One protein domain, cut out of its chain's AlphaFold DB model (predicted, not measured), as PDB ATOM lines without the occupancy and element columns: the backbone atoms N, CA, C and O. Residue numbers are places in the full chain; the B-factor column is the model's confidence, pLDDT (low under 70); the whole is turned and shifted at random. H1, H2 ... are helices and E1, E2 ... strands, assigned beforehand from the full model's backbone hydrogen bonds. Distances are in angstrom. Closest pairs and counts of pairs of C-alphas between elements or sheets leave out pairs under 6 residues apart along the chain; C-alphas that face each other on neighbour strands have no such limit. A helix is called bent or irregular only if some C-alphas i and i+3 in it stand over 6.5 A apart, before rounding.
ATOM      1  N   VAL A   2     -30.507  32.176  -2.798       59.44
ATOM      2  CA  VAL A   2     -31.124  31.422  -3.915       59.44
ATOM      3  C   VAL A   2     -30.539  30.011  -4.121       59.44
ATOM      4  O   VAL A   2     -31.302  29.061  -4.261       59.44
ATOM      5  N   ALA A   3     -29.212  29.840  -4.046       54.81
ATOM      6  CA  ALA A   3     -28.572  28.522  -4.184       54.81
ATOM      7  C   ALA A   3     -29.085  27.505  -3.149       54.81
ATOM      8  O   ALA A   3     -29.425  26.381  -3.487       54.81
ATOM      9  N   HIS A   4     -29.176  27.930  -1.886       57.84
ATOM     10  CA  HIS A   4     -29.612  27.086  -0.776       57.84
ATOM     11  C   HIS A   4     -31.067  26.630  -0.930       57.84
ATOM     12  O   HIS A   4     -31.353  25.448  -0.774       57.84
ATOM     13  N   ALA A   5     -31.971  27.553  -1.274       65.75
ATOM     14  CA  ALA A   5     -33.385  27.239  -1.455       65.75
ATOM     15  C   ALA A   5     -33.604  26.225  -2.590       65.75
ATOM     16  O   ALA A   5     -34.297  25.230  -2.396       65.75
ATOM     17  N   TYR A   6     -32.937  26.419  -3.734       60.47
ATOM     18  CA  TYR A   6     -32.999  25.471  -4.847       60.47
ATOM     19  C   TYR A   6     -32.427  24.091  -4.468       60.47
ATOM     20  O   TYR A   6     -32.985  23.070  -4.866       60.47
ATOM     21  N   ALA A   7     -31.351  24.045  -3.666       62.78
ATOM     22  CA  ALA A   7     -30.768  22.797  -3.156       62.78
ATOM     23  C   ALA A   7     -31.770  21.982  -2.342       62.78
ATOM     24  O   ALA A   7     -31.934  20.783  -2.563       62.78
ATOM     25  N   GLN A   8     -32.436  22.656  -1.401       65.81
ATOM     26  CA  GLN A   8     -33.417  22.039  -0.521       65.81
ATOM     27  C   GLN A   8     -34.627  21.541  -1.307       65.81
ATOM     28  O   GLN A   8     -35.081  20.421  -1.083       65.81
ATOM     29  N   GLU A   9     -35.110  22.339  -2.260       74.12
ATOM     30  CA  GLU A   9     -36.241  21.983  -3.119       74.12
ATOM     31  C   GLU A   9     -35.937  20.761  -4.003       74.12
ATOM     32  O   GLU A   9     -36.785  19.885  -4.164       74.12
ATOM     33  N   ASN A  10     -34.708  20.654  -4.517       63.72
ATOM     34  CA  ASN A  10     -34.317  19.613  -5.476       63.72
ATOM     35  C   ASN A  10     -33.523  18.449  -4.852       63.72
ATOM     36  O   ASN A  10     -33.063  17.574  -5.580       63.72
ATOM     37  N   LYS A  11     -33.367  18.417  -3.517       71.50
ATOM     38  CA  LYS A  11     -32.610  17.392  -2.765       71.50
ATOM     39  C   LYS A  11     -31.202  17.142  -3.323       71.50
ATOM     40  O   LYS A  11     -30.746  16.003  -3.391       71.50
ATOM     41  N   LEU A  12     -30.531  18.202  -3.761       64.69
ATOM     42  CA  LEU A  12     -29.213  18.092  -4.378       64.69
ATOM     43  C   LEU A  12     -28.121  18.018  -3.303       64.69
ATOM     44  O   LEU A  12     -28.085  18.843  -2.391       64.69
ATOM     45  N   GLU A  13     -27.196  17.068  -3.445       62.06
ATOM     46  CA  GLU A  13     -25.977  17.002  -2.635       62.06
ATOM     47  C   GLU A  13     -24.938  17.989  -3.185       62.06
ATOM     48  O   GLU A  13     -24.131  17.662  -4.051       62.06
ATOM     49  N   PHE A  14     -24.954  19.231  -2.704       65.06
ATOM     50  CA  PHE A  14     -23.844  20.160  -2.914       65.06
ATOM     51  C   PHE A  14     -23.580  20.996  -1.668       65.06
ATOM     52  O   PHE A  14     -24.458  21.199  -0.832       65.06
ATOM     53  N   THR A  15     -22.356  21.509  -1.562       68.31
ATOM     54  CA  THR A  15     -21.969  22.468  -0.528       68.31
ATOM     55  C   THR A  15     -21.751  23.842  -1.146       68.31
ATOM     56  O   THR A  15     -21.314  23.961  -2.291       68.31
ATOM     57  N   VAL A  16     -22.071  24.888  -0.393       74.62
ATOM     58  CA  VAL A  16     -21.736  26.267  -0.752       74.62
ATOM     59  C   VAL A  16     -20.669  26.727   0.223       74.62
ATOM     60  O   VAL A  16     -20.875  26.646   1.433       74.62
ATOM     61  N   ILE A  17     -19.539  27.185  -0.306       80.12
ATOM     62  CA  ILE A  17     -18.413  27.662   0.493       80.12
ATOM     63  C   ILE A  17     -18.393  29.183   0.417       80.12
ATOM     64  O   ILE A  17     -18.307  29.754  -0.671       80.12
ATOM     65  N   ASP A  18     -18.470  29.820   1.577       83.31
ATOM     66  CA  ASP A  18     -18.343  31.261   1.717       83.31
ATOM     67  C   ASP A  18     -16.894  31.605   2.039       83.31
ATOM     68  O   ASP A  18     -16.352  31.158   3.051       83.31
ATOM     69  N   PHE A  19     -16.273  32.397   1.167       87.06
ATOM     70  CA  PHE A  19     -14.921  32.904   1.366       87.06
ATOM     71  C   PHE A  19     -14.948  34.266   2.050       87.06
ATOM     72  O   PHE A  19     -15.688  35.162   1.642       87.06
ATOM     73  N   THR A  20     -14.078  34.442   3.040       89.06
ATOM     74  CA  THR A  20     -13.669  35.763   3.522       89.06
ATOM     75  C   THR A  20     -12.340  36.103   2.872       89.06
ATOM     76  O   THR A  20     -11.377  35.352   3.019       89.06
ATOM     77  N   VAL A  21     -12.293  37.211   2.136       90.31
ATOM     78  CA  VAL A  21     -11.111  37.635   1.378       90.31
ATOM     79  C   VAL A  21     -10.681  39.015   1.848       90.31
ATOM     80  O   VAL A  21     -11.490  39.943   1.884       90.31
ATOM     81  N   ARG A  22      -9.399  39.158   2.173       92.50
ATOM     82  CA  ARG A  22      -8.794  40.432   2.548       92.50
ATOM     83  C   ARG A  22      -8.540  41.293   1.316       92.50
ATOM     84  O   ARG A  22      -7.791  40.904   0.416       92.50
ATOM     85  N   LEU A  23      -9.102  42.492   1.314       91.31
ATOM     86  CA  LEU A  23      -8.850  43.517   0.302       91.31
ATOM     87  C   LEU A  23      -7.877  44.555   0.867       91.31
ATOM     88  O   LEU A  23      -7.958  44.871   2.054       91.31
ATOM     89  N   ASP A  24      -6.972  45.072   0.039       87.06
ATOM     90  CA  ASP A  24      -6.100  46.184   0.437       87.06
ATOM     91  C   ASP A  24      -6.783  47.529   0.150       87.06
ATOM     92  O   ASP A  24      -6.587  48.498   0.885       87.06
ATOM     93  N   PHE A  25      -7.639  47.569  -0.875       85.56
ATOM     94  CA  PHE A  25      -8.449  48.732  -1.229       85.56
ATOM     95  C   PHE A  25      -9.934  48.564  -0.887       85.56
ATOM     96  O   PHE A  25     -10.490  47.464  -0.876       85.56
ATOM     97  N   ALA A  26     -10.600  49.693  -0.630       76.31
ATOM     98  CA  ALA A  26     -12.022  49.722  -0.314       76.31
ATOM     99  C   ALA A  26     -12.883  49.243  -1.494       76.31
ATOM    100  O   ALA A  26     -12.578  49.501  -2.659       76.31
ATOM    101  N   ILE A  27     -14.006  48.597  -1.173       81.06
ATOM    102  CA  ILE A  27     -15.043  48.243  -2.145       81.06
ATOM    103  C   ILE A  27     -15.711  49.529  -2.639       81.06
ATOM    104  O   ILE A  27     -16.108  50.369  -1.829       81.06
ATOM    105  N   ASN A  28     -15.880  49.673  -3.954       74.81
ATOM    106  CA  ASN A  28     -16.676  50.761  -4.514       74.81
ATOM    107  C   ASN A  28     -18.177  50.455  -4.342       74.81
ATOM    108  O   ASN A  28     -18.649  49.459  -4.893       74.81
ATOM    109  N   PRO A  29     -18.952  51.277  -3.607       68.19
ATOM    110  CA  PRO A  29     -20.390  51.059  -3.448       68.19
ATOM    111  C   PRO A  29     -21.216  51.522  -4.664       68.19
ATOM    112  O   PRO A  29     -22.412  51.241  -4.735       68.19
ATOM    113  N   GLY A  30     -20.616  52.278  -5.590       78.62
ATOM    114  CA  GLY A  30     -21.276  52.872  -6.752       78.62
ATOM    115  C   GLY A  30     -20.910  52.207  -8.080       78.62
ATOM    116  O   GLY A  30     -20.188  51.216  -8.135       78.62
ATOM    117  N   LYS A  31     -21.411  52.779  -9.186       82.38
ATOM    118  CA  LYS A  31     -21.038  52.320 -10.531       82.38
ATOM    119  C   LYS A  31     -19.609  52.752 -10.881       82.38
ATOM    120  O   LYS A  31     -19.412  53.939 -11.174       82.38
ATOM    121  N   MET A  32     -18.681  51.798 -10.917       81.62
ATOM    122  CA  MET A  32     -17.263  52.007 -11.237       81.62
ATOM    123  C   MET A  32     -17.073  52.597 -12.635       81.62
ATOM    124  O   MET A  32     -17.629  52.089 -13.616       81.62
ATOM    125  N   LYS A  33     -16.291  53.675 -12.716       83.75
ATOM    126  CA  LYS A  33     -15.747  54.217 -13.965       83.75
ATOM    127  C   LYS A  33     -14.430  53.523 -14.323       83.75
ATOM    128  O   LYS A  33     -13.802  52.943 -13.438       83.75
ATOM    129  N   PRO A  34     -13.961  53.636 -15.578       82.31
ATOM    130  CA  PRO A  34     -12.630  53.168 -15.959       82.31
ATOM    131  C   PRO A  34     -11.516  53.747 -15.077       82.31
ATOM    132  O   PRO A  34     -10.642  53.005 -14.646       82.31
ATOM    133  N   GLU A  35     -11.588  55.041 -14.740       85.44
ATOM    134  CA  GLU A  35     -10.575  55.692 -13.891       85.44
ATOM    135  C   GLU A  35     -10.534  55.153 -12.449       85.44
ATOM    136  O   GLU A  35      -9.509  55.269 -11.783       85.44
ATOM    137  N   ASP A  36     -11.639  54.571 -11.968       83.62
ATOM    138  CA  ASP A  36     -11.742  54.038 -10.608       83.62
ATOM    139  C   ASP A  36     -11.106  52.641 -10.501       83.62
ATOM    140  O   ASP A  36     -10.698  52.234  -9.416       83.62
ATOM    141  N   LEU A  37     -11.008  51.890 -11.610       83.75
ATOM    142  CA  LEU A  37     -10.567  50.488 -11.609       83.75
ATOM    143  C   LEU A  37      -9.217  50.254 -10.911       83.75
ATOM    144  O   LEU A  37      -9.146  49.313 -10.122       83.75
ATOM    145  N   PRO A  38      -8.168  51.078 -11.118       86.12
ATOM    146  CA  PRO A  38      -6.869  50.858 -10.478       86.12
ATOM    147  C   PRO A  38      -6.870  51.106  -8.962       86.12
ATOM    148  O   PRO A  38      -5.882  50.807  -8.297       86.12
ATOM    149  N   LEU A  39      -7.939  51.693  -8.414       86.81
ATOM    150  CA  LEU A  39      -8.050  52.080  -7.003       86.81
ATOM    151  C   LEU A  39      -8.808  51.050  -6.157       86.81
ATOM    152  O   LEU A  39      -9.069  51.304  -4.980       86.81
ATOM    153  N   HIS A  40      -9.205  49.920  -6.748       88.19
ATOM    154  CA  HIS A  40     -10.056  48.921  -6.113       88.19
ATOM    155  C   HIS A  40      -9.544  47.500  -6.363       88.19
ATOM    156  O   HIS A  40      -9.149  47.160  -7.471       88.19
ATOM    157  N   ASP A  41      -9.661  46.642  -5.348       90.06
ATOM    158  CA  ASP A  41      -9.338  45.206  -5.443       90.06
ATOM    159  C   ASP A  41     -10.575  44.326  -5.654       90.06
ATOM    160  O   ASP A  41     -10.475  43.103  -5.773       90.06
ATOM    161  N   PHE A  42     -11.756  44.940  -5.673       91.19
ATOM    162  CA  PHE A  42     -13.031  44.270  -5.870       91.19
ATOM    163  C   PHE A  42     -13.718  44.824  -7.113       91.19
ATOM    164  O   PHE A  42     -13.991  46.022  -7.189       91.19
ATOM    165  N   LEU A  43     -14.053  43.934  -8.045       90.00
ATOM    166  CA  LEU A  43     -14.787  44.263  -9.258       90.00
ATOM    167  C   LEU A  43     -16.151  43.576  -9.249       90.00
ATOM    168  O   LEU A  43     -16.234  42.356  -9.330       90.00
ATOM    169  N   SER A  44     -17.233  44.350  -9.216       89.88
ATOM    170  CA  SER A  44     -18.583  43.832  -9.459       89.88
ATOM    171  C   SER A  44     -19.008  44.172 -10.877       89.88
ATOM    172  O   SER A  44     -19.286  45.330 -11.181       89.88
ATOM    173  N   LEU A  45     -19.108  43.161 -11.740       87.31
ATOM    174  CA  LEU A  45     -19.525  43.316 -13.137       87.31
ATOM    175  C   LEU A  45     -20.973  43.829 -13.263       87.31
ATOM    176  O   LEU A  45     -21.339  44.497 -14.229       87.31
ATOM    177  N   ASN A  46     -21.794  43.629 -12.233       84.50
ATOM    178  CA  ASN A  46     -23.134  44.216 -12.161       84.50
ATOM    179  C   ASN A  46     -23.123  45.720 -11.835       84.50
ATOM    180  O   ASN A  46     -24.126  46.402 -12.050       84.50
ATOM    181  N   GLN A  47     -22.004  46.243 -11.329       85.00
ATOM    182  CA  GLN A  47     -21.826  47.628 -10.891       85.00
ATOM    183  C   GLN A  47     -20.695  48.342 -11.644       85.00
ATOM    184  O   GLN A  47     -20.119  49.296 -11.132       85.00
ATOM    185  N   VAL A  48     -20.386  47.944 -12.876       84.25
ATOM    186  CA  VAL A  48     -19.530  48.758 -13.754       84.25
ATOM    187  C   VAL A  48     -20.374  49.634 -14.675       84.25
ATOM    188  O   VAL A  48     -21.543  49.351 -14.950       84.25
ATOM    189  N   ARG A  49     -19.808  50.750 -15.139       83.19
ATOM    190  CA  ARG A  49     -20.453  51.588 -16.157       83.19
ATOM    191  C   ARG A  49     -20.343  50.953 -17.538       83.19
ATOM    192  O   ARG A  49     -19.425  50.191 -17.811       83.19
ATOM    193  N   ARG A  50     -21.232  51.368 -18.443       82.31
ATOM    194  CA  ARG A  50     -21.230  50.938 -19.845       82.31
ATOM    195  C   ARG A  50     -19.860  51.072 -20.526       82.31
ATOM    196  O   ARG A  50     -19.454  50.154 -21.211       82.31
ATOM    197  N   GLN A  51     -19.132  52.166 -20.297       80.94
ATOM    198  CA  GLN A  51     -17.788  52.376 -20.870       80.94
ATOM    199  C   GLN A  51     -16.774  51.316 -20.405       80.94
ATOM    200  O   GLN A  51     -15.965  50.819 -21.185       80.94
ATOM    201  N   THR A  52     -16.838  50.934 -19.130       83.88
ATOM    202  CA  THR A  52     -16.038  49.833 -18.589       83.88
ATOM    203  C   THR A  52     -16.476  48.504 -19.195       83.88
ATOM    204  O   THR A  52     -15.629  47.707 -19.579       83.88
ATOM    205  N   TRP A  53     -17.784  48.285 -19.356       84.19
ATOM    206  CA  TRP A  53     -18.309  47.110 -20.053       84.19
ATOM    207  C   TRP A  53     -17.835  47.011 -21.497       84.19
ATOM    208  O   TRP A  53     -17.491  45.924 -21.930       84.19
ATOM    209  N   GLU A  54     -17.784  48.123 -22.223       81.25
ATOM    210  CA  GLU A  54     -17.246  48.184 -23.583       81.25
ATOM    211  C   GLU A  54     -15.767  47.785 -23.610       81.25
ATOM    212  O   GLU A  54     -15.357  47.023 -24.478       81.25
ATOM    213  N   SER A  55     -14.988  48.214 -22.613       81.00
ATOM    214  CA  SER A  55     -13.574  47.832 -22.477       81.00
ATOM    215  C   SER A  55     -13.405  46.343 -22.155       81.00
ATOM    216  O   SER A  55     -12.556  45.677 -22.740       81.00
ATOM    217  N   ILE A  56     -14.237  45.804 -21.256       82.31
ATOM    218  CA  ILE A  56     -14.259  44.373 -20.916       82.31
ATOM    219  C   ILE A  56     -14.683  43.546 -22.129       82.31
ATOM    220  O   ILE A  56     -14.022  42.568 -22.458       82.31
ATOM    221  N   ALA A  57     -15.771  43.934 -22.797       79.38
ATOM    222  CA  ALA A  57     -16.276  43.254 -23.978       79.38
ATOM    223  C   ALA A  57     -15.212  43.246 -25.071       79.38
ATOM    224  O   ALA A  57     -14.878  42.174 -25.544       79.38
ATOM    225  N   PHE A  58     -14.590  44.388 -25.373       77.81
ATOM    226  CA  PHE A  58     -13.491  44.462 -26.332       77.81
ATOM    227  C   PHE A  58     -12.332  43.526 -25.963       77.81
ATOM    228  O   PHE A  58     -11.843  42.793 -26.815       77.81
ATOM    229  N   ALA A  59     -11.928  43.496 -24.691       77.69
ATOM    230  CA  ALA A  59     -10.827  42.647 -24.251       77.69
ATOM    231  C   ALA A  59     -11.164  41.141 -24.256       77.69
ATOM    232  O   ALA A  59     -10.270  40.313 -24.405       77.69
ATOM    233  N   LEU A  60     -12.443  40.778 -24.116       76.69
ATOM    234  CA  LEU A  60     -12.932  39.402 -24.258       76.69
ATOM    235  C   LEU A  60     -13.251  39.034 -25.721       76.69
ATOM    236  O   LEU A  60     -13.233  37.858 -26.079       76.69
ATOM    237  N   GLU A  61     -13.541  40.030 -26.563       71.44
ATOM    238  CA  GLU A  61     -13.904  39.921 -27.979       71.44
ATOM    239  C   GLU A  61     -12.727  40.159 -28.932       71.44
ATOM    240  O   GLU A  61     -12.959  40.175 -30.135       71.44
ATOM    241  N   ASP A  62     -11.471  40.261 -28.489       55.59
ATOM    242  CA  ASP A  62     -10.294  40.349 -29.386       55.59
ATOM    243  C   ASP A  62     -10.058  39.054 -30.224       55.59
ATOM    244  O   ASP A  62      -9.026  38.849 -30.855       55.59
ATOM    245  N   GLY A  63     -11.073  38.178 -30.291       45.78
ATOM    246  CA  GLY A  63     -11.365  37.235 -31.380       45.78
ATOM    247  C   GLY A  63     -12.313  37.774 -32.478       45.78
ATOM    248  O   GLY A  63     -12.826  36.992 -33.273       45.78
ATOM    249  N   GLY A  64     -12.550  39.089 -32.533       39.41
ATOM    250  CA  GLY A  64     -13.226  39.838 -33.593       39.41
ATOM    251  C   GLY A  64     -14.757  39.893 -33.537       39.41
ATOM    252  O   GLY A  64     -15.416  39.082 -34.175       39.41
ATOM    253  N   THR A  65     -15.349  40.934 -32.935       42.69
ATOM    254  CA  THR A  65     -16.337  41.814 -33.614       42.69
ATOM    255  C   THR A  65     -16.715  43.032 -32.762       42.69
ATOM    256  O   THR A  65     -17.541  42.949 -31.869       42.69
ATOM    257  N   SER A  66     -16.210  44.213 -33.132       44.47
ATOM    258  CA  SER A  66     -16.685  45.510 -32.628       44.47
ATOM    259  C   SER A  66     -18.182  45.695 -32.914       44.47
ATOM    260  O   SER A  66     -18.564  46.060 -34.030       44.47
ATOM    261  N   ARG A  67     -19.049  45.506 -31.915       49.59
ATOM    262  CA  ARG A  67     -20.432  45.998 -31.968       49.59
ATOM    263  C   ARG A  67     -20.522  47.319 -31.226       49.59
ATOM    264  O   ARG A  67     -20.499  47.347 -30.010       49.59
ATOM    265  N   ALA A  68     -20.690  48.415 -31.958       44.59
ATOM    266  CA  ALA A  68     -21.131  49.681 -31.387       44.59
ATOM    267  C   ALA A  68     -22.646  49.602 -31.134       44.59
ATOM    268  O   ALA A  68     -23.445  49.904 -32.017       44.59
ATOM    269  N   SER A  69     -23.077  49.154 -29.954       50.53
ATOM    270  CA  SER A  69     -24.502  49.163 -29.610       50.53
ATOM    271  C   SER A  69     -24.753  49.419 -28.126       50.53
ATOM    272  O   SER A  69     -23.958  49.094 -27.250       50.53
ATOM    273  N   ALA A  70     -25.930  49.972 -27.827       50.62
ATOM    274  CA  ALA A  70     -26.472  50.028 -26.471       50.62
ATOM    275  C   ALA A  70     -26.701  48.638 -25.843       50.62
ATOM    276  O   ALA A  70     -26.993  48.566 -24.654       50.62
ATOM    277  N   SER A  71     -26.541  47.553 -26.615       67.44
ATOM    278  CA  SER A  71     -26.707  46.181 -26.144       67.44
ATOM    279  C   SER A  71     -25.429  45.554 -25.589       67.44
ATOM    280  O   SER A  71     -25.543  44.508 -24.977       67.44
ATOM    281  N   ILE A  72     -24.243  46.170 -25.708       71.62
ATOM    282  CA  ILE A  72     -22.966  45.567 -25.257       71.62
ATOM    283  C   ILE A  72     -22.994  45.172 -23.776       71.62
ATOM    284  O   ILE A  72     -22.522  44.102 -23.415       71.62
ATOM    285  N   GLU A  73     -23.570  46.005 -22.904       71.88
ATOM    286  CA  GLU A  73     -23.674  45.677 -21.477       71.88
ATOM    287  C   GLU A  73     -24.597  44.470 -21.241       71.88
ATOM    288  O   GLU A  73     -24.259  43.566 -20.478       71.88
ATOM    289  N   GLU A  74     -25.763  44.430 -21.887       74.62
ATOM    290  CA  GLU A  74     -26.699  43.312 -21.734       74.62
ATOM    291  C   GLU A  74     -26.183  42.035 -22.397       74.62
ATOM    292  O   GLU A  74     -26.314  40.949 -21.834       74.62
ATOM    293  N   ASP A  75     -25.587  42.158 -23.577       74.88
ATOM    294  CA  ASP A  75     -25.029  41.061 -24.357       74.88
ATOM    295  C   ASP A  75     -23.770  40.512 -23.682       74.88
ATOM    296  O   ASP A  75     -23.639  39.299 -23.557       74.88
ATOM    297  N   GLY A  76     -22.909  41.375 -23.138       73.94
ATOM    298  CA  GLY A  76     -21.742  40.993 -22.344       73.94
ATOM    299  C   GLY A  76     -22.125  40.283 -21.044       73.94
ATOM    300  O   GLY A  76     -21.563  39.236 -20.718       73.94
ATOM    301  N   LYS A  77     -23.154  40.764 -20.333       77.94
ATOM    302  CA  LYS A  77     -23.702  40.055 -19.161       77.94
ATOM    303  C   LYS A  77     -24.287  38.693 -19.540       77.94
ATOM    304  O   LYS A  77     -24.015  37.705 -18.861       77.94
ATOM    305  N   LYS A  78     -25.052  38.604 -20.635       78.69
ATOM    306  CA  LYS A  78     -25.575  37.324 -21.162       78.69
ATOM    307  C   LYS A  78     -24.452  36.377 -21.591       78.69
ATOM    308  O   LYS A  78     -24.554  35.168 -21.380       78.69
ATOM    309  N   LEU A  79     -23.381  36.916 -22.167       77.94
ATOM    310  CA  LEU A  79     -22.212  36.149 -22.563       77.94
ATOM    311  C   LEU A  79     -21.546  35.534 -21.332       77.94
ATOM    312  O   LEU A  79     -21.384  34.324 -21.287       77.94
ATOM    313  N   LEU A  80     -21.265  36.312 -20.288       78.50
ATOM    314  CA  LEU A  80     -20.649  35.791 -19.061       78.50
ATOM    315  C   LEU A  80     -21.556  34.829 -18.283       78.50
ATOM    316  O   LEU A  80     -21.066  33.873 -17.686       78.50
ATOM    317  N   LEU A  81     -22.877  35.020 -18.357       80.50
ATOM    318  CA  LEU A  81     -23.855  34.073 -17.816       80.50
ATOM    319  C   LEU A  81     -23.757  32.683 -18.464       80.50
ATOM    320  O   LEU A  81     -24.006  31.682 -17.792       80.50
ATOM    321  N   THR A  82     -23.438  32.626 -19.762       74.69
ATOM    322  CA  THR A  82     -23.370  31.384 -20.559       74.69
ATOM    323  C   THR A  82     -21.949  30.842 -20.725       74.69
ATOM    324  O   THR A  82     -21.771  29.641 -20.919       74.69
ATOM    325  N   ARG A  83     -20.941  31.709 -20.613       78.31
ATOM    326  CA  ARG A  83     -19.505  31.434 -20.727       78.31
ATOM    327  C   ARG A  83     -18.755  31.979 -19.504       78.31
ATOM    328  O   ARG A  83     -17.955  32.910 -19.629       78.31
ATOM    329  N   PRO A  84     -18.993  31.418 -18.303       77.62
ATOM    330  CA  PRO A  84     -18.297  31.846 -17.089       77.62
ATOM    331  C   PRO A  84     -16.785  31.570 -17.143       77.62
ATOM    332  O   PRO A  84     -16.029  32.160 -16.380       77.62
ATOM    333  N   ASP A  85     -16.321  30.722 -18.066       81.25
ATOM    334  CA  ASP A  85     -14.901  30.500 -18.352       81.25
ATOM    335  C   ASP A  85     -14.173  31.771 -18.824       81.25
ATOM    336  O   ASP A  85     -12.978  31.923 -18.570       81.25
ATOM    337  N   LEU A  86     -14.885  32.728 -19.429       84.19
ATOM    338  CA  LEU A  86     -14.319  34.022 -19.825       84.19
ATOM    339  C   LEU A  86     -13.899  34.879 -18.627       84.19
ATOM    340  O   LEU A  86     -13.051  35.754 -18.773       84.19
ATOM    341  N   ILE A  87     -14.424  34.609 -17.427       87.12
ATOM    342  CA  ILE A  87     -13.955  35.275 -16.207       87.12
ATOM    343  C   ILE A  87     -12.493  34.932 -15.935       87.12
ATOM    344  O   ILE A  87     -11.735  35.809 -15.529       87.12
ATOM    345  N   ALA A  88     -12.067  33.693 -16.200       84.38
ATOM    346  CA  ALA A  88     -10.661  33.326 -16.058       84.38
ATOM    347  C   ALA A  88      -9.780  34.139 -17.017       84.38
ATOM    348  O   ALA A  88      -8.742  34.643 -16.602       84.38
ATOM    349  N   GLN A  89     -10.227  34.337 -18.262       86.50
ATOM    350  CA  GLN A  89      -9.518  35.166 -19.243       86.50
ATOM    351  C   GLN A  89      -9.453  36.628 -18.795       86.50
ATOM    352  O   GLN A  89      -8.374  37.214 -18.796       86.50
ATOM    353  N   LEU A  90     -10.576  37.182 -18.322       86.88
ATOM    354  CA  LEU A  90     -10.638  38.533 -17.764       86.88
ATOM    355  C   LEU A  90      -9.618  38.720 -16.637       86.88
ATOM    356  O   LEU A  90      -8.924  39.726 -16.606       86.88
ATOM    357  N   CYS A  91      -9.485  37.740 -15.740       87.75
ATOM    358  CA  CYS A  91      -8.543  37.823 -14.624       87.75
ATOM    359  C   CYS A  91      -7.076  37.873 -15.075       87.75
ATOM    360  O   CYS A  91      -6.240  38.359 -14.311       87.75
ATOM    361  N   GLU A  92      -6.735  37.326 -16.243       86.25
ATOM    362  CA  GLU A  92      -5.361  37.315 -16.764       86.25
ATOM    363  C   GLU A  92      -4.994  38.593 -17.531       86.25
ATOM    364  O   GLU A  92      -3.808  38.853 -17.748       86.25
ATOM    365  N   LEU A  93      -5.974  39.422 -17.899       86.62
ATOM    366  CA  LEU A  93      -5.723  40.692 -18.577       86.62
ATOM    367  C   LEU A  93      -4.955  41.662 -17.660       86.62
ATOM    368  O   LEU A  93      -5.355  41.824 -16.506       86.62
ATOM    369  N   PRO A  94      -3.900  42.349 -18.149       86.81
ATOM    370  CA  PRO A  94      -3.045  43.210 -17.324       86.81
ATOM    371  C   PRO A  94      -3.810  44.223 -16.468       86.81
ATOM    372  O   PRO A  94      -3.532  44.349 -15.278       86.81
ATOM    373  N   ASP A  95      -4.832  44.859 -17.045       84.56
ATOM    374  CA  ASP A  95      -5.657  45.880 -16.385       84.56
ATOM    375  C   ASP A  95      -6.587  45.325 -15.296       84.56
ATOM    376  O   ASP A  95      -7.276  46.090 -14.628       84.56
ATOM    377  N   TYR A  96      -6.647  44.002 -15.132       87.56
ATOM    378  CA  TYR A  96      -7.549  43.320 -14.206       87.56
ATOM    379  C   TYR A  96      -6.820  42.379 -13.242       87.56
ATOM    380  O   TYR A  96      -7.442  41.818 -12.338       87.56
ATOM    381  N   GLN A  97      -5.503  42.207 -13.388       90.19
ATOM    382  CA  GLN A  97      -4.722  41.291 -12.552       90.19
ATOM    383  C   GLN A  97      -4.691  41.700 -11.076       90.19
ATOM    384  O   GLN A  97      -4.515  40.837 -10.210       90.19
ATOM    385  N   HIS A  98      -4.855  42.990 -10.770       89.38
ATOM    386  CA  HIS A  98      -4.860  43.498  -9.397       89.38
ATOM    387  C   HIS A  98      -6.146  43.158  -8.636       89.38
ATOM    388  O   HIS A  98      -6.103  43.067  -7.412       89.38
ATOM    389  N   PHE A  99      -7.260  42.881  -9.325       90.88
ATOM    390  CA  PHE A  99      -8.504  42.508  -8.658       90.88
ATOM    391  C   PHE A  99      -8.362  41.174  -7.919       90.88
ATOM    392  O   PHE A  99      -8.095  40.123  -8.505       90.88
ATOM    393  N   ARG A 100      -8.598  41.213  -6.608       92.38
ATOM    394  CA  ARG A 100      -8.608  40.042  -5.725       92.38
ATOM    395  C   ARG A 100      -9.907  39.268  -5.803       92.38
ATOM    396  O   ARG A 100      -9.903  38.055  -5.613       92.38
ATOM    397  N   VAL A 101     -11.009  39.968  -6.051       92.06
ATOM    398  CA  VAL A 101     -12.341  39.374  -6.116       92.06
ATOM    399  C   VAL A 101     -13.107  39.968  -7.288       92.06
ATOM    400  O   VAL A 101     -13.235  41.187  -7.404       92.06
ATOM    401  N   LEU A 102     -13.660  39.094  -8.125       91.56
ATOM    402  CA  LEU A 102     -14.579  39.461  -9.197       91.56
ATOM    403  C   LEU A 102     -15.961  38.888  -8.886       91.56
ATOM    404  O   LEU A 102     -16.093  37.689  -8.660       91.56
ATOM    405  N   ALA A 103     -16.987  39.729  -8.891       89.94
ATOM    406  CA  ALA A 103     -18.375  39.339  -8.701       89.94
ATOM    407  C   ALA A 103     -19.159  39.482 -10.009       89.94
ATOM    408  O   ALA A 103     -19.132  40.532 -10.653       89.94
ATOM    409  N   PHE A 104     -19.879  38.431 -10.390       88.06
ATOM    410  CA  PHE A 104     -20.627  38.355 -11.642       88.06
ATOM    411  C   PHE A 104     -21.825  37.421 -11.499       88.06
ATOM    412  O   PHE A 104     -21.882  36.610 -10.574       88.06
ATOM    413  N   ASP A 105     -22.782  37.522 -12.416       87.38
ATOM    414  CA  ASP A 105     -23.891  36.575 -12.462       87.38
ATOM    415  C   ASP A 105     -23.506  35.366 -13.315       87.38
ATOM    416  O   ASP A 105     -23.013  35.504 -14.434       87.38
ATOM    417  N   ALA A 106     -23.768  34.169 -12.797       84.44
ATOM    418  CA  ALA A 106     -23.577  32.907 -13.496       84.44
ATOM    419  C   ALA A 106     -24.855  32.075 -13.426       84.44
ATOM    420  O   ALA A 106     -25.578  32.115 -12.428       84.44
ATOM    421  N   LYS A 107     -25.130  31.274 -14.459       84.31
ATOM    422  CA  LYS A 107     -26.203  30.277 -14.416       84.31
ATOM    423  C   LYS A 107     -25.604  28.887 -14.183       84.31
ATOM    424  O   LYS A 107     -25.228  28.223 -15.150       84.31
ATOM    425  N   PRO A 108     -25.459  28.439 -12.926       75.81
ATOM    426  CA  PRO A 108     -24.896  27.125 -12.663       75.81
ATOM    427  C   PRO A 108     -25.888  26.023 -13.043       75.81
ATOM    428  O   PRO A 108     -27.099  26.221 -13.012       75.81
ATOM    429  N   VAL A 109     -25.377  24.819 -13.308       75.94
ATOM    430  CA  VAL A 109     -26.206  23.626 -13.583       75.94
ATOM    431  C   VAL A 109     -27.177  23.334 -12.430       75.94
ATOM    432  O   VAL A 109     -28.277  22.838 -12.644       75.94
ATOM    433  N   ILE A 110     -26.783  23.703 -11.212       69.44
ATOM    434  CA  ILE A 110     -27.555  23.533  -9.979       69.44
ATOM    435  C   ILE A 110     -28.587  24.641  -9.734       69.44
ATOM    436  O   ILE A 110     -29.026  24.794  -8.602       69.44
ATOM    437  N   SER A 111     -28.921  25.495 -10.704       74.31
ATOM    438  CA  SER A 111     -30.014  26.456 -10.533       74.31
ATOM    439  C   SER A 111     -30.644  26.846 -11.862       74.31
ATOM    440  O   SER A 111     -29.969  27.182 -12.832       74.31
ATOM    441  N   ALA A 112     -31.977  26.878 -11.894       77.44
ATOM    442  CA  ALA A 112     -32.708  27.452 -13.022       77.44
ATOM    443  C   ALA A 112     -32.534  28.983 -13.111       77.44
ATOM    444  O   ALA A 112     -32.707  29.558 -14.190       77.44
ATOM    445  N   GLN A 113     -32.183  29.630 -11.994       83.12
ATOM    446  CA  GLN A 113     -31.979  31.072 -11.881       83.12
ATOM    447  C   GLN A 113     -30.490  31.425 -11.968       83.12
ATOM    448  O   GLN A 113     -29.622  30.636 -11.597       83.12
ATOM    449  N   ALA A 114     -30.195  32.635 -12.445       83.00
ATOM    450  CA  ALA A 114     -28.852  33.186 -12.336       83.00
ATOM    451  C   ALA A 114     -28.520  33.454 -10.861       83.00
ATOM    452  O   ALA A 114     -29.353  33.959 -10.105       83.00
ATOM    453  N   LEU A 115     -27.302  33.108 -10.460       81.81
ATOM    454  CA  LEU A 115     -26.762  33.351  -9.133       81.81
ATOM    455  C   LEU A 115     -25.603  34.332  -9.227       81.81
ATOM    456  O   LEU A 115     -24.771  34.225 -10.123       81.81
ATOM    457  N   GLN A 116     -25.505  35.223  -8.245       83.56
ATOM    458  CA  GLN A 116     -24.309  36.031  -8.065       83.56
ATOM    459  C   GLN A 116     -23.185  35.151  -7.508       83.56
ATOM    460  O   GLN A 116     -23.332  34.531  -6.449       83.56
ATOM    461  N   VAL A 117     -22.071  35.098  -8.228       83.88
ATOM    462  CA  VAL A 117     -20.884  34.304  -7.916       83.88
ATOM    463  C   VAL A 117     -19.693  35.237  -7.732       83.88
ATOM    464  O   VAL A 117     -19.560  36.239  -8.432       83.88
ATOM    465  N   GLY A 118     -18.836  34.907  -6.767       87.19
ATOM    466  CA  GLY A 118     -17.530  35.528  -6.585       87.19
ATOM    467  C   GLY A 118     -16.425  34.585  -7.050       87.19
ATOM    468  O   GLY A 118     -16.441  33.406  -6.700       87.19
ATOM    469  N   ALA A 119     -15.462  35.099  -7.808       88.31
ATOM    470  CA  ALA A 119     -14.232  34.404  -8.165       88.31
ATOM    471  C   ALA A 119     -13.032  35.080  -7.497       88.31
ATOM    472  O   ALA A 119     -12.913  36.306  -7.512       88.31
ATOM    473  N   VAL A 120     -12.136  34.259  -6.944       91.00
ATOM    474  CA  VAL A 120     -10.831  34.679  -6.422       91.00
ATOM    475  C   VAL A 120      -9.763  34.104  -7.351       91.00
ATOM    476  O   VAL A 120      -9.625  32.878  -7.411       91.00
ATOM    477  N   PRO A 121      -9.014  34.932  -8.097       91.06
ATOM    478  CA  PRO A 121      -7.930  34.440  -8.938       91.06
ATOM    479  C   PRO A 121      -6.863  33.724  -8.101       91.06
ATOM    480  O   PRO A 121      -6.501  34.190  -7.022       91.06
ATOM    481  N   VAL A 122      -6.295  32.626  -8.613       89.25
ATOM    482  CA  VAL A 122      -5.308  31.797  -7.884       89.25
ATOM    483  C   VAL A 122      -4.092  32.603  -7.407       89.25
ATOM    484  O   VAL A 122      -3.541  32.335  -6.339       89.25
ATOM    485  N   ARG A 123      -3.691  33.643  -8.149       89.81
ATOM    486  CA  ARG A 123      -2.606  34.556  -7.741       89.81
ATOM    487  C   ARG A 123      -2.876  35.255  -6.399       89.81
ATOM    488  O   ARG A 123      -1.934  35.558  -5.676       89.81
ATOM    489  N   HIS A 124      -4.149  35.430  -6.043       91.69
ATOM    490  CA  HIS A 124      -4.620  36.062  -4.808       91.69
ATOM    491  C   HIS A 124      -5.096  35.049  -3.760       91.69
ATOM    492  O   HIS A 124      -5.736  35.434  -2.788       91.69
ATOM    493  N   TRP A 125      -4.756  33.760  -3.897       89.88
ATOM    494  CA  TRP A 125      -5.158  32.714  -2.943       89.88
ATOM    495  C   TRP A 125      -4.790  33.042  -1.491       89.88
ATOM    496  O   TRP A 125      -5.558  32.784  -0.570       89.88
ATOM    497  N   ALA A 126      -3.628  33.666  -1.284       89.75
ATOM    498  CA  ALA A 126      -3.158  34.078   0.038       89.75
ATOM    499  C   ALA A 126      -4.011  35.185   0.688       89.75
ATOM    500  O   ALA A 126      -3.847  35.450   1.876       89.75
ATOM    501  N   ALA A 127      -4.898  35.839  -0.069       91.25
ATOM    502  CA  ALA A 127      -5.846  36.812   0.457       91.25
ATOM    503  C   ALA A 127      -7.094  36.155   1.068       91.25
ATOM    504  O   ALA A 127      -7.856  36.847   1.737       91.25
ATOM    505  N   ILE A 128      -7.323  34.853   0.859       91.56
ATOM    506  CA  ILE A 128      -8.439  34.135   1.482       91.56
ATOM    507  C   ILE A 128      -8.099  33.883   2.956       91.56
ATOM    508  O   ILE A 128      -7.192  33.119   3.276       91.56
ATOM    509  N   GLU A 129      -8.828  34.534   3.860       91.06
ATOM    510  CA  GLU A 129      -8.622  34.436   5.310       91.06
ATOM    511  C   GLU A 129      -9.374  33.255   5.919       91.06
ATOM    512  O   GLU A 129      -8.896  32.615   6.854       91.06
ATOM    513  N   SER A 130     -10.564  32.963   5.396       88.81
ATOM    514  CA  SER A 130     -11.363  31.828   5.843       88.81
ATOM    515  C   SER A 130     -12.297  31.332   4.749       88.81
ATOM    516  O   SER A 130     -12.683  32.075   3.843       88.81
ATOM    517  N   ALA A 131     -12.663  30.059   4.853       87.56
ATOM    518  CA  ALA A 131     -13.677  29.420   4.038       87.56
ATOM    519  C   ALA A 131     -14.614  28.642   4.954       87.56
ATOM    520  O   ALA A 131     -14.165  27.847   5.782       87.56
ATOM    521  N   VAL A 132     -15.913  28.881   4.831       86.12
ATOM    522  CA  VAL A 132     -16.919  28.296   5.721       86.12
ATOM    523  C   VAL A 132     -18.010  27.640   4.896       86.12
ATOM    524  O   VAL A 132     -18.470  28.191   3.898       86.12
ATOM    525  N   CYS A 133     -18.447  26.455   5.314       81.06
ATOM    526  CA  CYS A 133     -19.611  25.821   4.715       81.06
ATOM    527  C   CYS A 133     -20.870  26.617   5.078       81.06
ATOM    528  O   CYS A 133     -21.267  26.677   6.238       81.06
ATOM    529  N   ARG A 134     -21.555  27.194   4.092       77.38
ATOM    530  CA  ARG A 134     -22.792  27.955   4.318       77.38
ATOM    531  C   ARG A 134     -23.903  27.100   4.932       77.38
ATOM    532  O   ARG A 134     -24.714  27.613   5.696       77.38
TER     533      ARG A 134
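What this domain is: This is residues 2 to 134 of the 172 residues of an uncharacterized protein of Massilia sp. NR 4-1 (UniProt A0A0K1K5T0). A small three-strand sheet, E2, E3 and E4, has a cluster of three helices, H3, H4 and H5, along one side, and on its other side a separate two-strand ribbon, E1 and E5. The ribbon comes near E3 at one end, by Val 21 and Val 101, and splays away from E3 and E4 like a V; H1 lies toward the open end, while H2 lies beyond E2, by the start of H3. The printed part has 133 residues with six named helices and five named strands, in the order H1 E1 H2 E2 H3 H4 H5 E3 E4 H6 E5, and its class is mixed, helices and strands. The sheet E2 E3 E4 is mixed, and the ribbon E1 E5 is antiparallel. The whole is compact, with a radius of gyration of the C-alphas of 15.7 A and spans of 45 by 33 by 26 A.

Where its parts are: Find C-alpha 2 at (-31.124, 31.422, -3.915); from there H1 runs 12.3 A through residues 2 to 10. Go on to E1, residues 17 to 21, 12.4 A, and past residues 22 to 33, which hold no named element, to H2, residues 34 to 39, 10.1 A. H2 is only just irregular: C-alphas 35 and 38 are 7.0 A apart. Next come E2, residues 42 to 44, 6.6 A, and H3, residues 50 to 60, which starts from C-alpha 50 at (-21.230, 50.938, -19.845) and is 14.9 A long. H4, residues 72 to 82, is also 14.9 A long, and H5, residues 86 to 92, is 10.0 A. Then read E3, residues 101 to 106, 14.9 A, and E4, residues 115 to 119, 12.6 A. H6, residues 122 to 127, 9.7 A, is irregular, with C-alphas 123 and 126 at 7.8 A. E5, residues 128 to 133, runs 14.3 A to C-alpha 133 at (-19.611, 25.821, 4.715).

How they stand to each other: Start at the sheet, where E3 is the inner strand. E2 and E3 are parallel at 18 degrees, with N 103 and O 43 at 2.8 A, within hydrogen-bond range. E3 and E4 form an antiparallel hairpin at 150 degrees; look for N 104 and O 117 at 3.0 A. E2, then H3, H4 and H5, then E3 make a strand-helix-strand unit, two parallel neighbour strands with helices between them along the chain. H4 only grazes the sheet with its residues 77 to 82, and the closest C-alphas of H4 and E3 are those of Leu 81 and Ala 106, 4.5 A. H5 also only grazes it, with residues 87 to 91. H3 touches H4 at a steep tilt of 49 degrees, the same way, closest at the C-alphas of Trp 53 and Glu 73, 5.7 A. H3 touches H5 about perpendicular, at 88 degrees, closest at the C-alphas of Leu 60 and Leu 90, 6.9 A. H2 and H3 are close but not clearly touching, with the C-alphas of Pro 34 and Thr 52 at 5.4 A. E1 and E5 are antiparallel at 160 degrees, with N 18 and O 132 at 2.8 A. H1 is only just not on the sheet, with 4 pairs of C-alphas within 10 A; its closest C-alphas to E4 are those of Val 2 and Leu 115, 7.1 A. H6 is not on the sheet and is apart from E3. In H1, H3, H4 and H5 every O i to N i+4 pair is within hydrogen-bond range; H2 and H6 each have 0 of 2, beside 2 of 3 O i to N i+3 pairs.

The domain as a whole: The two C-alphas farthest apart are those of Lys 11 and Glu 35, 45.6 A. The printed part has no cut. The links E1 to H2 and H3 to H4 are long. Mean pLDDT of the printed part is 79.0; look for values under 70 at residues 2 to 8, 10, 12 to 15, 29, 62 to 71 and 110.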